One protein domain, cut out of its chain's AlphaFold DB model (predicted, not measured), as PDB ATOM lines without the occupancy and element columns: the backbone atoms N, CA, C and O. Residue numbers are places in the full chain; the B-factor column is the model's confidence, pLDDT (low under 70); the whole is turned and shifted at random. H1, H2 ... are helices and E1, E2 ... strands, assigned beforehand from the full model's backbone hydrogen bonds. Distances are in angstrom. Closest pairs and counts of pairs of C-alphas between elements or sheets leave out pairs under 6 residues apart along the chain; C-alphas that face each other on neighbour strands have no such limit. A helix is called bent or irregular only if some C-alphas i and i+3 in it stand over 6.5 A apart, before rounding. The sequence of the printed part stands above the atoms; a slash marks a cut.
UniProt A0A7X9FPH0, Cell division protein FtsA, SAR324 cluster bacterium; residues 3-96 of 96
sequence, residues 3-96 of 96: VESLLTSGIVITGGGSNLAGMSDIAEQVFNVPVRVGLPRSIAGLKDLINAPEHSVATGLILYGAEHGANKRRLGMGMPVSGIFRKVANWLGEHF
ATOM      1  N   VAL A   3     -31.061  11.847  36.818       61.34
ATOM      2  CA  VAL A   3     -31.217  11.755  35.358       61.34
ATOM      3  C   VAL A   3     -30.035  11.055  34.670       61.34
ATOM      4  O   VAL A   3     -30.257  10.281  33.745       61.34
ATOM      5  N   GLU A   4     -28.796  11.243  35.138       59.41
ATOM      6  CA  GLU A   4     -27.616  10.556  34.572       59.41
ATOM      7  C   GLU A   4     -27.704   9.033  34.760       59.41
ATOM      8  O   GLU A   4     -27.277   8.277  33.890       59.41
ATOM      9  N   SER A   5     -28.321   8.567  35.855       59.97
ATOM     10  CA  SER A   5     -28.491   7.129  36.111       59.97
ATOM     11  C   SER A   5     -29.509   6.464  35.174       59.97
ATOM     12  O   SER A   5     -29.400   5.271  34.899       59.97
ATOM     13  N   LEU A   6     -30.457   7.241  34.631       66.06
ATOM     14  CA  LEU A   6     -31.510   6.771  33.724       66.06
ATOM     15  C   LEU A   6     -31.059   6.726  32.252       66.06
ATOM     16  O   LEU A   6     -31.721   6.102  31.424       66.06
ATOM     17  N   LEU A   7     -29.934   7.365  31.914       69.88
ATOM     18  CA  LEU A   7     -29.421   7.506  30.547       69.88
ATOM     19  C   LEU A   7     -28.261   6.546  30.245       69.88
ATOM     20  O   LEU A   7     -27.314   6.910  29.550       69.88
ATOM     21  N   THR A   8     -28.331   5.291  30.700       72.50
ATOM     22  CA  THR A   8     -27.272   4.287  30.452       72.50
ATOM     23  C   THR A   8     -26.965   4.085  28.955       72.50
ATOM     24  O   THR A   8     -25.877   3.647  28.597       72.50
ATOM     25  N   SER A   9     -27.905   4.424  28.061       84.69
ATOM     26  CA  SER A   9     -27.762   4.329  26.597       84.69
ATOM     27  C   SER A   9     -27.391   5.641  25.878       84.69
ATOM     28  O   SER A   9     -27.331   5.654  24.638       84.69
ATOM     29  N   GLY A  10     -27.199   6.736  26.620       91.62
ATOM     30  CA  GLY A  10     -26.976   8.080  26.078       91.62
ATOM     31  C   GLY A  10     -28.219   8.711  25.431       91.62
ATOM     32  O   GLY A  10     -29.344   8.242  25.621       91.62
ATOM     33  N   ILE A  11     -28.006   9.769  24.644       94.56
ATOM     34  CA  ILE A  11     -29.044  10.580  23.985       94.56
ATOM     35  C   ILE A  11     -29.016  10.371  22.464       94.56
ATOM     36  O   ILE A  11     -27.962  10.207  21.847       94.56
ATOM     37  N   VAL A  12     -30.195  10.400  21.836       95.38
ATOM     38  CA  VAL A  12     -30.346  10.439  20.376       95.38
ATOM     39  C   VAL A  12     -31.062  11.724  19.985       95.38
ATOM     40  O   VAL A  12     -32.205  11.933  20.386       95.38
ATOM     41  N   ILE A  13     -30.414  12.560  19.177       96.19
ATOM     42  CA  ILE A  13     -31.010  13.780  18.618       96.19
ATOM     43  C   ILE A  13     -31.467  13.533  17.177       96.19
ATOM     44  O   ILE A  13     -30.836  12.773  16.449       96.19
ATOM     45  N   THR A  14     -32.581  14.137  16.760       96.06
ATOM     46  CA  THR A  14     -33.146  13.988  15.403       96.06
ATOM     47  C   THR A  14     -33.630  15.343  14.871       96.06
ATOM     48  O   THR A  14     -33.464  16.367  15.536       96.06
ATOM     49  N   GLY A  15     -34.248  15.369  13.686       95.62
ATOM     50  CA  GLY A  15     -34.753  16.590  13.058       95.62
ATOM     51  C   GLY A  15     -33.656  17.418  12.383       95.62
ATOM     52  O   GLY A  15     -32.466  17.167  12.559       95.62
ATOM     53  N   GLY A  16     -34.049  18.448  11.628       95.69
ATOM     54  CA  GLY A  16     -33.094  19.273  10.873       95.69
ATOM     55  C   GLY A  16     -32.083  20.026  11.749       95.69
ATOM     56  O   GLY A  16     -30.946  20.224  11.336       95.69
ATOM     57  N   GLY A  17     -32.448  20.377  12.989       96.25
ATOM     58  CA  GLY A  17     -31.529  21.030  13.932       96.25
ATOM     59  C   GLY A  17     -30.332  20.160  14.329       96.25
ATOM     60  O   GLY A  17     -29.274  20.692  14.650       96.25
ATOM     61  N   SER A  18     -30.462  18.831  14.242       96.94
ATOM     62  CA  SER A  18     -29.354  17.909  14.514       96.94
ATOM     63  C   SER A  18     -28.265  17.906  13.433       96.94
ATOM     64  O   SER A  18     -27.166  17.438  13.706       96.94
ATOM     65  N   ASN A  19     -28.529  18.479  12.247       95.75
ATOM     66  CA  ASN A  19     -27.538  18.633  11.171       95.75
ATOM     67  C   ASN A  19     -26.611  19.843  11.367       95.75
ATOM     68  O   ASN A  19     -25.676  20.033  10.589       95.75
ATOM     69  N   LEU A  20     -26.867  20.695  12.367       96.94
ATOM     70  CA  LEU A  20     -25.972  21.806  12.673       96.94
ATOM     71  C   LEU A  20     -24.600  21.261  13.085       96.94
ATOM     72  O   LEU A  20     -24.495  20.372  13.931       96.94
ATOM     73  N   ALA A  21     -23.545  21.804  12.478       96.81
ATOM     74  CA  ALA A  21     -22.179  21.381  12.753       96.81
ATOM     75  C   ALA A  21     -21.862  21.515  14.253       96.81
ATOM     76  O   ALA A  21     -22.096  22.566  14.850       96.81
ATOM     77  N   GLY A  22     -21.348  20.440  14.853       95.38
ATOM     78  CA  GLY A  22     -21.012  20.387  16.277       95.38
ATOM     79  C   GLY A  22     -22.208  20.254  17.227       95.38
ATOM     80  O   GLY A  22     -22.019  20.312  18.439       95.38
ATOM     81  N   MET A  23     -23.437  20.065  16.727       97.38
ATOM     82  CA  MET A  23     -24.619  19.926  17.590       97.38
ATOM     83  C   MET A  23     -24.521  18.718  18.531       97.38
ATOM     84  O   MET A  23     -24.864  18.839  19.706       97.38
ATOM     85  N   SER A  24     -24.040  17.567  18.043       96.38
ATOM     86  CA  SER A  24     -23.781  16.399  18.896       96.38
ATOM     87  C   SER A  24     -22.788  16.734  19.999       96.38
ATOM     88  O   SER A  24     -23.061  16.459  21.158       96.38
ATOM     89  N   ASP A  25     -21.691  17.401  19.649       96.75
ATOM     90  CA  ASP A  25     -20.569  17.656  20.552       96.75
ATOM     91  C   ASP A  25     -20.967  18.635  21.666       96.75
ATOM     92  O   ASP A  25     -20.641  18.434  22.836       96.75
ATOM     93  N   ILE A  26     -21.732  19.676  21.322       97.19
ATOM     94  CA  ILE A  26     -22.292  20.618  22.300       97.19
ATOM     95  C   ILE A  26     -23.293  19.897  23.208       97.19
ATOM     96  O   ILE A  26     -23.278  20.099  24.421       97.19
ATOM     97  N   ALA A  27     -24.154  19.044  22.650       95.62
ATOM     98  CA  ALA A  27     -25.094  18.268  23.449       95.62
ATOM     99  C   ALA A  27     -24.364  17.313  24.411       95.62
ATOM    100  O   ALA A  27     -24.746  17.230  25.575       95.62
ATOM    101  N   GLU A  28     -23.283  16.655  23.983       95.31
ATOM    102  CA  GLU A  28     -22.454  15.823  24.867       95.31
ATOM    103  C   GLU A  28     -21.863  16.634  26.020       95.31
ATOM    104  O   GLU A  28     -21.921  16.193  27.166       95.31
ATOM    105  N   GLN A  29     -21.370  17.847  25.752       95.69
ATOM    106  CA  GLN A  29     -20.848  18.740  26.794       95.69
ATOM    107  C   GLN A  29     -21.927  19.189  27.786       95.69
ATOM    108  O   GLN A  29     -21.662  19.279  28.983       95.69
ATOM    109  N   VAL A  30     -23.141  19.475  27.308       94.56
ATOM    110  CA  VAL A  30     -24.261  19.929  28.150       94.56
ATOM    111  C   VAL A  30     -24.813  18.797  29.015       94.56
ATOM    112  O   VAL A  30     -25.132  19.016  30.182       94.56
ATOM    113  N   PHE A  31     -24.956  17.599  28.447       90.81
ATOM    114  CA  PHE A  31     -25.621  16.476  29.109       90.81
ATOM    115  C   PHE A  31     -24.662  15.490  29.778       90.81
ATOM    116  O   PHE A  31     -25.128  14.621  30.510       90.81
ATOM    117  N   ASN A  32     -23.351  15.617  29.547       92.12
ATOM    118  CA  ASN A  32     -22.302  14.772  30.123       92.12
ATOM    119  C   ASN A  32     -22.523  13.261  29.884       92.12
ATOM    120  O   ASN A  32     -22.134  12.410  30.682       92.12
ATOM    121  N   VAL A  33     -23.174  12.926  28.767       93.06
ATOM    122  CA  VAL A  33     -23.454  11.557  28.317       93.06
ATOM    123  C   VAL A  33     -23.258  11.468  26.801       93.06
ATOM    124  O   VAL A  33     -23.409  12.486  26.123       93.06
ATOM    125  N   PRO A  34     -22.979  10.273  26.243       93.75
ATOM    126  CA  PRO A  34     -22.834  10.108  24.800       93.75
ATOM    127  C   PRO A  34     -24.085  10.564  24.038       93.75
ATOM    128  O   PRO A  34     -25.201  10.164  24.391       93.75
ATOM    129  N   VAL A  35     -23.916  11.344  22.969       96.12
ATOM    130  CA  VAL A  35     -25.007  11.841  22.118       96.12
ATOM    131  C   VAL A  35     -24.729  11.484  20.664       96.12
ATOM    132  O   VAL A  35     -23.640  11.682  20.142       96.12
ATOM    133  N   ARG A  36     -25.747  10.972  19.967       95.31
ATOM    134  CA  ARG A  36     -25.653  10.627  18.541       95.31
ATOM    135  C   ARG A  36     -26.812  11.188  17.733       95.31
ATOM    136  O   ARG A  36     -27.931  11.298  18.236       95.31
ATOM    137  N   VAL A  37     -26.567  11.464  16.456       96.44
ATOM    138  CA  VAL A  37     -27.627  11.802  15.498       96.44
ATOM    139  C   VAL A  37     -28.374  10.527  15.098       96.44
ATOM    140  O   VAL A  37     -27.779   9.527  14.697       96.44
ATOM    141  N   GLY A  38     -29.695  10.544  15.257       94.62
ATOM    142  CA  GLY A  38     -30.593   9.451  14.913       94.62
ATOM    143  C   GLY A  38     -31.155   9.595  13.506       94.62
ATOM    144  O   GLY A  38     -31.597  10.670  13.110       94.62
ATOM    145  N   LEU A  39     -31.196   8.479  12.779       93.88
ATOM    146  CA  LEU A  39     -31.784   8.386  11.447       93.88
ATOM    147  C   LEU A  39     -33.074   7.555  11.499       93.88
ATOM    148  O   LEU A  39     -33.145   6.588  12.274       93.88
ATOM    149  N   PRO A  40     -34.097   7.894  10.692       91.62
ATOM    150  CA  PRO A  40     -35.310   7.094  10.603       91.62
ATOM    151  C   PRO A  40     -34.990   5.666  10.146       91.62
ATOM    152  O   PRO A  40     -34.180   5.428   9.251       91.62
ATOM    153  N   ARG A  41     -35.656   4.690  10.766       83.50
ATOM    154  CA  ARG A  41     -35.542   3.261  10.445       83.50
ATOM    155  C   ARG A  41     -36.926   2.714  10.077       83.50
ATOM    156  O   ARG A  41     -37.935   3.336  10.387       83.50
ATOM    157  N   SER A  42     -36.958   1.544   9.436       71.94
ATOM    158  CA  SER A  42     -38.178   0.736   9.216       71.94
ATOM    159  C   SER A  42     -39.058   1.028   7.987       71.94
ATOM    160  O   SER A  42     -40.162   0.499   7.917       71.94
ATOM    161  N   ILE A  43     -38.576   1.749   6.966       72.56
ATOM    162  CA  ILE A  43     -39.260   1.815   5.654       72.56
ATOM    163  C   ILE A  43     -38.409   1.103   4.597       72.56
ATOM    164  O   ILE A  43     -37.331   1.571   4.235       72.56
ATOM    165  N   ALA A  44     -38.866  -0.055   4.116       71.88
ATOM    166  CA  ALA A  44     -38.225  -0.769   3.012       71.88
ATOM    167  C   ALA A  44     -38.537  -0.084   1.666       71.88
ATOM    168  O   ALA A  44     -39.643   0.408   1.466       71.88
ATOM    169  N   GLY A  45     -37.564  -0.040   0.750       74.06
ATOM    170  CA  GLY A  45     -37.737   0.518  -0.601       74.06
ATOM    171  C   GLY A  45     -37.637   2.045  -0.726       74.06
ATOM    172  O   GLY A  45     -37.585   2.538  -1.845       74.06
ATOM    173  N   LEU A  46     -37.565   2.788   0.388       73.25
ATOM    174  CA  LEU A  46     -37.433   4.257   0.388       73.25
ATOM    175  C   LEU A  46     -36.206   4.766   1.164       73.25
ATOM    176  O   LEU A  46     -36.001   5.971   1.252       73.25
ATOM    177  N   LYS A  47     -35.393   3.864   1.736       71.44
ATOM    178  CA  LYS A  47     -34.296   4.219   2.656       71.44
ATOM    179  C   LYS A  47     -33.388   5.311   2.103       71.44
ATOM    180  O   LYS A  47     -33.116   6.259   2.824       71.44
ATOM    181  N   ASP A  48     -33.002   5.221   0.835       74.56
ATOM    182  CA  ASP A  48     -32.025   6.139   0.239       74.56
ATOM    183  C   ASP A  48     -32.542   7.580   0.115       74.56
ATOM    184  O   ASP A  48     -31.754   8.518   0.099       74.56
ATOM    185  N   LEU A  49     -33.866   7.770   0.080       77.25
ATOM    186  CA  LEU A  49     -34.500   9.087  -0.039       77.25
ATOM    187  C   LEU A  49     -34.796   9.747   1.307       77.25
ATOM    188  O   LEU A  49     -34.953  10.961   1.360       77.25
ATOM    189  N   ILE A  50     -34.913   8.963   2.379       81.88
ATOM    190  CA  ILE A  50     -35.338   9.468   3.693       81.88
ATOM    191  C   ILE A  50     -34.271   9.299   4.771       81.88
ATOM    192  O   ILE A  50     -34.568   9.498   5.946       81.88
ATOM    193  N   ASN A  51     -33.044   8.922   4.402       87.62
ATOM    194  CA  ASN A  51     -31.941   8.702   5.336       87.62
ATOM    195  C   ASN A  51     -31.337  10.017   5.850       87.62
ATOM    196  O   ASN A  51     -30.147  10.279   5.695       87.62
ATOM    197  N   ALA A  52     -32.178  10.850   6.452       92.38
ATOM    198  CA  ALA A  52     -31.798  12.120   7.035       92.38
ATOM    199  C   ALA A  52     -32.645  12.377   8.296       92.38
ATOM    200  O   ALA A  52     -33.826  12.000   8.340       92.38
ATOM    201  N   PRO A  53     -32.066  12.974   9.351       94.50
ATOM    202  CA  PRO A  53     -32.737  13.131  10.639       94.50
ATOM    203  C   PRO A  53     -34.006  13.992  10.560       94.50
ATOM    204  O   PRO A  53     -34.935  13.765  11.341       94.50
ATOM    205  N   GLU A  54     -34.105  14.919   9.604       94.75
ATOM    206  CA  GLU A  54     -35.299  15.723   9.304       94.75
ATOM    207  C   GLU A  54     -36.533  14.891   8.920       94.75
ATOM    208  O   GLU A  54     -37.662  15.335   9.138       94.75
ATOM    209  N   HIS A  55     -36.358  13.660   8.433       93.88
ATOM    210  CA  HIS A  55     -37.465  12.783   8.042       93.88
ATOM    211  C   HIS A  55     -37.988  11.896   9.181       93.88
ATOM    212  O   HIS A  55     -38.931  11.121   8.982       93.88
ATOM    213  N   SER A  56     -37.423  12.013  10.388       93.81
ATOM    214  CA  SER A  56     -37.753  11.156  11.537       93.81
ATOM    215  C   SER A  56     -39.223  11.251  11.954       93.81
ATOM    216  O   SER A  56     -39.873  10.225  12.155       93.81
ATOM    217  N   VAL A  57     -39.781  12.467  12.007       93.19
ATOM    218  CA  VAL A  57     -41.184  12.696  12.394       93.19
ATOM    219  C   VAL A  57     -42.140  12.123  11.351       93.19
ATOM    220  O   VAL A  57     -43.028  11.345  11.691       93.19
ATOM    221  N   ALA A  58     -41.939  12.460  10.074       91.88
ATOM    222  CA  ALA A  58     -42.792  11.979   8.989       91.88
ATOM    223  C   ALA A  58     -42.789  10.443   8.909       91.88
ATOM    224  O   ALA A  58     -43.849   9.826   8.815       91.88
ATOM    225  N   THR A  59     -41.611   9.826   9.031       91.50
ATOM    226  CA  THR A  59     -41.457   8.364   9.066       91.50
ATOM    227  C   THR A  59     -42.220   7.744  10.236       91.50
ATOM    228  O   THR A  59     -42.962   6.781  10.043       91.50
ATOM    229  N   GLY A  60     -42.099   8.322  11.436       90.56
ATOM    230  CA  GLY A  60     -42.826   7.867  12.621       90.56
ATOM    231  C   GLY A  60     -44.345   7.956  12.458       90.56
ATOM    232  O   GLY A  60     -45.052   7.012  12.799       90.56
ATOM    233  N   LEU A  61     -44.852   9.043  11.870       91.62
ATOM    234  CA  LEU A  61     -46.285   9.210  11.599       91.62
ATOM    235  C   LEU A  61     -46.813   8.187  10.587       91.62
ATOM    236  O   LEU A  61     -47.907   7.650  10.768       91.62
ATOM    237  N   ILE A  62     -46.043   7.903   9.534       88.44
ATOM    238  CA  ILE A  62     -46.397   6.887   8.535       88.44
ATOM    239  C   ILE A  62     -46.477   5.510   9.193       88.44
ATOM    240  O   ILE A  62     -47.481   4.815   9.023       88.44
ATOM    241  N   LEU A  63     -45.455   5.133   9.969       87.94
ATOM    242  CA  LEU A  63     -45.421   3.850  10.670       87.94
ATOM    243  C   LEU A  63     -46.575   3.736  11.673       87.94
ATOM    244  O   LEU A  63     -47.318   2.758  11.646       87.94
ATOM    245  N   TYR A  64     -46.796   4.779  12.474       89.19
ATOM    246  CA  TYR A  64     -47.900   4.838  13.427       89.19
ATOM    247  C   TYR A  64     -49.256   4.639  12.736       89.19
ATOM    248  O   TYR A  64     -50.071   3.823  13.172       89.19
ATOM    249  N   GLY A  65     -49.489   5.344  11.625       87.06
ATOM    250  CA  GLY A  65     -50.705   5.213  10.827       87.06
ATOM    251  C   GLY A  65     -50.865   3.835  10.179       87.06
ATOM    252  O   GLY A  65     -51.992   3.349  10.073       87.06
ATOM    253  N   ALA A  66     -49.772   3.190   9.769       84.81
ATOM    254  CA  ALA A  66     -49.794   1.834   9.227       84.81
ATOM    255  C   ALA A  66     -50.158   0.794  10.301       84.81
ATOM    256  O   ALA A  66     -51.045  -0.027  10.075       84.81
ATOM    257  N   GLU A  67     -49.541   0.875  11.482       85.88
ATOM    258  CA  GLU A  67     -49.773  -0.047  12.602       85.88
ATOM    259  C   GLU A  67     -51.170   0.122  13.219       85.88
ATOM    260  O   GLU A  67     -51.881  -0.855  13.456       85.88
ATOM    261  N   HIS A  68     -51.609   1.364  13.432       83.06
ATOM    262  CA  HIS A  68     -52.841   1.665  14.171       83.06
ATOM    263  C   HIS A  68     -54.046   1.939  13.256       83.06
ATOM    264  O   HIS A  68     -55.196   1.868  13.690       83.06
ATOM    265  N   GLY A  69     -53.818   2.221  11.970       62.16
ATOM    266  CA  GLY A  69     -54.872   2.403  10.968       62.16
ATOM    267  C   GLY A  69     -55.386   1.095  10.357       62.16
ATOM    268  O   GLY A  69     -56.507   1.068   9.839       62.16
ATOM    269  N   ALA A  70     -54.615   0.004  10.443       56.75
ATOM    270  CA  ALA A  70     -55.013  -1.313   9.942       56.75
ATOM    271  C   ALA A  70     -56.186  -1.922  10.735       56.75
ATOM    272  O   ALA A  70     -57.012  -2.636  10.165       56.75
ATOM    273  N   ASN A  71     -56.348  -1.557  12.012       52.78
ATOM    274  CA  ASN A  71     -57.408  -2.101  12.869       52.78
ATOM    275  C   ASN A  71     -58.823  -1.566  12.536       52.78
ATOM    276  O   ASN A  71     -59.813  -2.011  13.108       52.78
ATOM    277  N   LYS A  72     -58.953  -0.635  11.574       51.44
ATOM    278  CA  LYS A  72     -60.252  -0.167  11.046       51.44
ATOM    279  C   LYS A  72     -60.565  -0.627   9.619       51.44
ATOM    280  O   LYS A  72     -61.636  -0.307   9.113       51.44
ATOM    281  N   ARG A  73     -59.692  -1.402   8.961       50.38
ATOM    282  CA  ARG A  73     -59.918  -1.871   7.580       50.38
ATOM    283  C   ARG A  73     -60.086  -3.387   7.486       50.38
ATOM    284  O   ARG A  73     -59.357  -4.068   6.781       50.38
ATOM    285  N   ARG A  74     -61.155  -3.884   8.114       47.69
ATOM    286  CA  ARG A  74     -61.988  -4.936   7.497       47.69
ATOM    287  C   ARG A  74     -63.060  -4.366   6.554       47.69
ATOM    288  O   ARG A  74     -63.917  -5.101   6.083       47.69
ATOM    289  N   LEU A  75     -62.998  -3.075   6.231       51.91
ATOM    290  CA  LEU A  75     -63.838  -2.436   5.223       51.91
ATOM    291  C   LEU A  75     -62.959  -1.889   4.093       51.91
ATOM    292  O   LEU A  75     -62.177  -0.967   4.303       51.91
ATOM    293  N   GLY A  76     -63.077  -2.555   2.941       44.53
ATOM    294  CA  GLY A  76     -62.959  -2.060   1.566       44.53
ATOM    295  C   GLY A  76     -61.925  -0.984   1.216       44.53
ATOM    296  O   GLY A  76     -62.009   0.150   1.661       44.53
ATOM    297  N   MET A  77     -61.021  -1.352   0.305       50.84
ATOM    298  CA  MET A  77     -60.630  -0.593  -0.895       50.84
ATOM    299  C   MET A  77     -60.568   0.954  -0.790       50.84
ATOM    300  O   MET A  77     -61.586   1.630  -0.864       50.84
ATOM    301  N   GLY A  78     -59.343   1.503  -0.751       56.47
ATOM    302  CA  GLY A  78     -59.026   2.902  -1.096       56.47
ATOM    303  C   GLY A  78     -59.302   3.950  -0.010       56.47
ATOM    304  O   GLY A  78     -60.439   4.351   0.204       56.47
ATOM    305  N   MET A  79     -58.258   4.481   0.646       58.03
ATOM    306  CA  MET A  79     -58.432   5.710   1.438       58.03
ATOM    307  C   MET A  79     -58.321   6.952   0.548       58.03
ATOM    308  O   MET A  79     -57.290   7.122  -0.102       58.03
ATOM    309  N   PRO A  80     -59.310   7.864   0.571       59.12
ATOM    310  CA  PRO A  80     -59.182   9.166  -0.054       59.12
ATOM    311  C   PRO A  80     -58.394  10.102   0.873       59.12
ATOM    312  O   PRO A  80     -58.724  10.280   2.049       59.12
ATOM    313  N   VAL A  81     -57.356  10.734   0.322       62.41
ATOM    314  CA  VAL A  81     -56.516  11.774   0.955       62.41
ATOM    315  C   VAL A  81     -57.313  12.917   1.619       62.41
ATOM    316  O   VAL A  81     -56.801  13.581   2.520       62.41
ATOM    317  N   SER A  82     -58.594  13.093   1.270       66.56
ATOM    318  CA  SER A  82     -59.514  14.056   1.895       66.56
ATOM    319  C   SER A  82     -59.742  13.824   3.395       66.56
ATOM    320  O   SER A  82     -59.922  14.781   4.149       66.56
ATOM    321  N   GLY A  83     -59.693  12.572   3.866       72.50
ATOM    322  CA  GLY A  83     -59.915  12.246   5.279       72.50
ATOM    323  C   GLY A  83     -58.786  12.708   6.205       72.50
ATOM    324  O   GLY A  83     -59.029  13.003   7.375       72.50
ATOM    325  N   ILE A  84     -57.558  12.797   5.681       78.25
ATOM    326  CA  ILE A  84     -56.379  13.259   6.428       78.25
ATOM    327  C   ILE A  84     -56.407  14.788   6.539       78.25
ATOM    328  O   ILE A  84     -56.274  15.318   7.641       78.25
ATOM    329  N   PHE A  85     -56.695  15.487   5.437       81.19
ATOM    330  CA  PHE A  85     -56.829  16.949   5.419       81.19
ATOM    331  C   PHE A  85     -57.897  17.462   6.395       81.19
ATOM    332  O   PHE A  85     -57.678  18.452   7.089       81.19
ATOM    333  N   ARG A  86     -59.028  16.753   6.520       77.12
ATOM    334  CA  ARG A  86     -60.109  17.130   7.443       77.12
ATOM    335  C   ARG A  86     -59.701  17.059   8.918       77.12
ATOM    336  O   ARG A  86     -60.154  17.876   9.710       77.12
ATOM    337  N   LYS A  87     -58.841  16.110   9.298       78.38
ATOM    338  CA  LYS A  87     -58.339  16.005  10.678       78.38
ATOM    339  C   LYS A  87     -57.368  17.132  11.020       78.38
ATOM    340  O   LYS A  87     -57.436  17.658  12.121       78.38
ATOM    341  N   VAL A  88     -56.513  17.516  10.069       80.81
ATOM    342  CA  VAL A  88     -55.579  18.641  10.237       80.81
ATOM    343  C   VAL A  88     -56.333  19.968  10.338       80.81
ATOM    344  O   VAL A  88     -56.038  20.763  11.221       80.81
ATOM    345  N   ALA A  89     -57.347  20.178   9.491       85.56
ATOM    346  CA  ALA A  89     -58.188  21.375   9.544       85.56
ATOM    347  C   ALA A  89     -58.959  21.489  10.870       85.56
ATOM    348  O   ALA A  89     -58.991  22.559  11.468       85.56
ATOM    349  N   ASN A  90     -59.528  20.380  11.357       84.62
ATOM    350  CA  ASN A  90     -60.219  20.366  12.647       84.62
ATOM    351  C   ASN A  90     -59.264  20.630  13.819       84.62
ATOM    352  O   ASN A  90     -59.595  21.415  14.694       84.62
ATOM    353  N   TRP A  91     -58.075  20.019  13.827       85.75
ATOM    354  CA  TRP A  91     -57.093  20.235  14.894       85.75
ATOM    355  C   TRP A  91     -56.610  21.692  14.957       85.75
ATOM    356  O   TRP A  91     -56.505  22.248  16.049       85.75
ATOM    357  N   LEU A  92     -56.377  22.325  13.798       86.06
ATOM    358  CA  LEU A  92     -56.013  23.743  13.731       86.06
ATOM    359  C   LEU A  92     -57.137  24.648  14.240       86.06
ATOM    360  O   LEU A  92     -56.845  25.573  14.982       86.06
ATOM    361  N   GLY A  93     -58.395  24.363  13.891       86.31
ATOM    362  CA  GLY A  93     -59.541  25.142  14.376       86.31
ATOM    363  C   GLY A  93     -59.880  24.938  15.857       86.31
ATOM    364  O   GLY A  93     -60.669  25.699  16.402       86.31
ATOM    365  N   GLU A  94     -59.331  23.905  16.503       82.25
ATOM    366  CA  GLU A  94     -59.476  23.678  17.948       82.25
ATOM    367  C   GLU A  94     -58.327  24.288  18.771       82.25
ATOM    368  O   GLU A  94     -58.510  24.540  19.960       82.25
ATOM    369  N   HIS A  95     -57.144  24.493  18.177       71.69
ATOM    370  CA  HIS A  95     -55.932  24.953  18.879       71.69
ATOM    371  C   HIS A  95     -55.511  26.396  18.553       71.69
ATOM    372  O   HIS A  95     -54.612  26.917  19.216       71.69
ATOM    373  N   PHE A  96     -56.144  27.030  17.568       60.28
ATOM    374  CA  PHE A  96     -56.005  28.447  17.230       60.28
ATOM    375  C   PHE A  96     -57.385  29.094  17.160       60.28
ATOM    376  O   PHE A  96     -57.501  30.244  17.638       60.28
TER     377      PHE A  96
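This is residues 3 to 96 of the 96 residues of the protein "Cell division protein FtsA" of SAR324 cluster bacterium (UniProt A0A7X9FPH0). A small head of two short parallel strands, E1 and E2, with H3 packed on them and H2 beside one end, sends out a long helical arm, H5. The far part of H5, residues 64 to 72, sticks out from this head, and beyond it the chain turns at residues 73 to 81 into H6, which stands free and is turned across the line of H5. The printed part has 94 residues with six named helices and two named strands, in the order H1, E1, H2, H3, E2, H4, H5, H6; the sheet is E1, E2, parallel, and the class is mostly helix. The whole is only just loose, close to extended, with a radius of gyration of the C-alphas of 18.1 A; it spans 52 by 38 by 28 A, and the arm makes the length.

E1 is residues 11 to 13 and E2 is residues 35 to 37, with C-alpha 11 at (-29.044, 10.580, 23.985). Between them come H2, residues 16 to 19, and H3, residues 23 to 31, 12.1 A long. H1, residues 3 to 6, begins with C-alpha 3 at (-31.217, 11.755, 35.358). H4 is residues 47 to 50. H5, residues 53 to 72, is 30.6 A long and irregular, with C-alphas 54 and 57 7.3 A apart. H6, residues 82 to 95, is 20.5 A long and ends with C-alpha 95 at (-55.932, 24.953, 18.879).

E1 and E2 are parallel neighbours at 30 degrees, with N 13 and O 36 2.9 A apart and N 36 and O 11 3.0 A apart, within hydrogen-bond range. E1, H2, H3 and E2 form a strand-helix-strand unit, two parallel neighbour strands with helices between them along the chain, and its crossover is right-handed. The closest C-alphas of H3 and E2 are those of Glu 28 and Val 35, 5.5 A apart. H2 and H3 are close but not clearly touching, with the C-alphas of Ser 18 and Ser 24 closest at 7.2 A. H5 touches H2 with residues 53 to 54 alone, and the C-alphas of Gly 16 and Glu 54 are closest at 4.5 A. H4 and H5 meet only through their link. H5 and H6 are apart; H1 and H3 are only just apart, at 8.3 A. Every O i to N i+4 pair is within hydrogen-bond range in H3, against 11 of 16 in H5 and 9 of 10 in H6; H1, H2 and H4 are too short for such a pair.

The C-alphas farthest apart, those of Gln 29 and Gly 76, are separated by 53.3 A. Residues 44 to 49 and 64 to 96 stand free; the body without them spans 33 by 26 by 12 A. The printed part has no cut and no long link. The model's mean pLDDT over the printed part is 81.7, and residues 3 to 7, 69 to 82 and 96 are under 70.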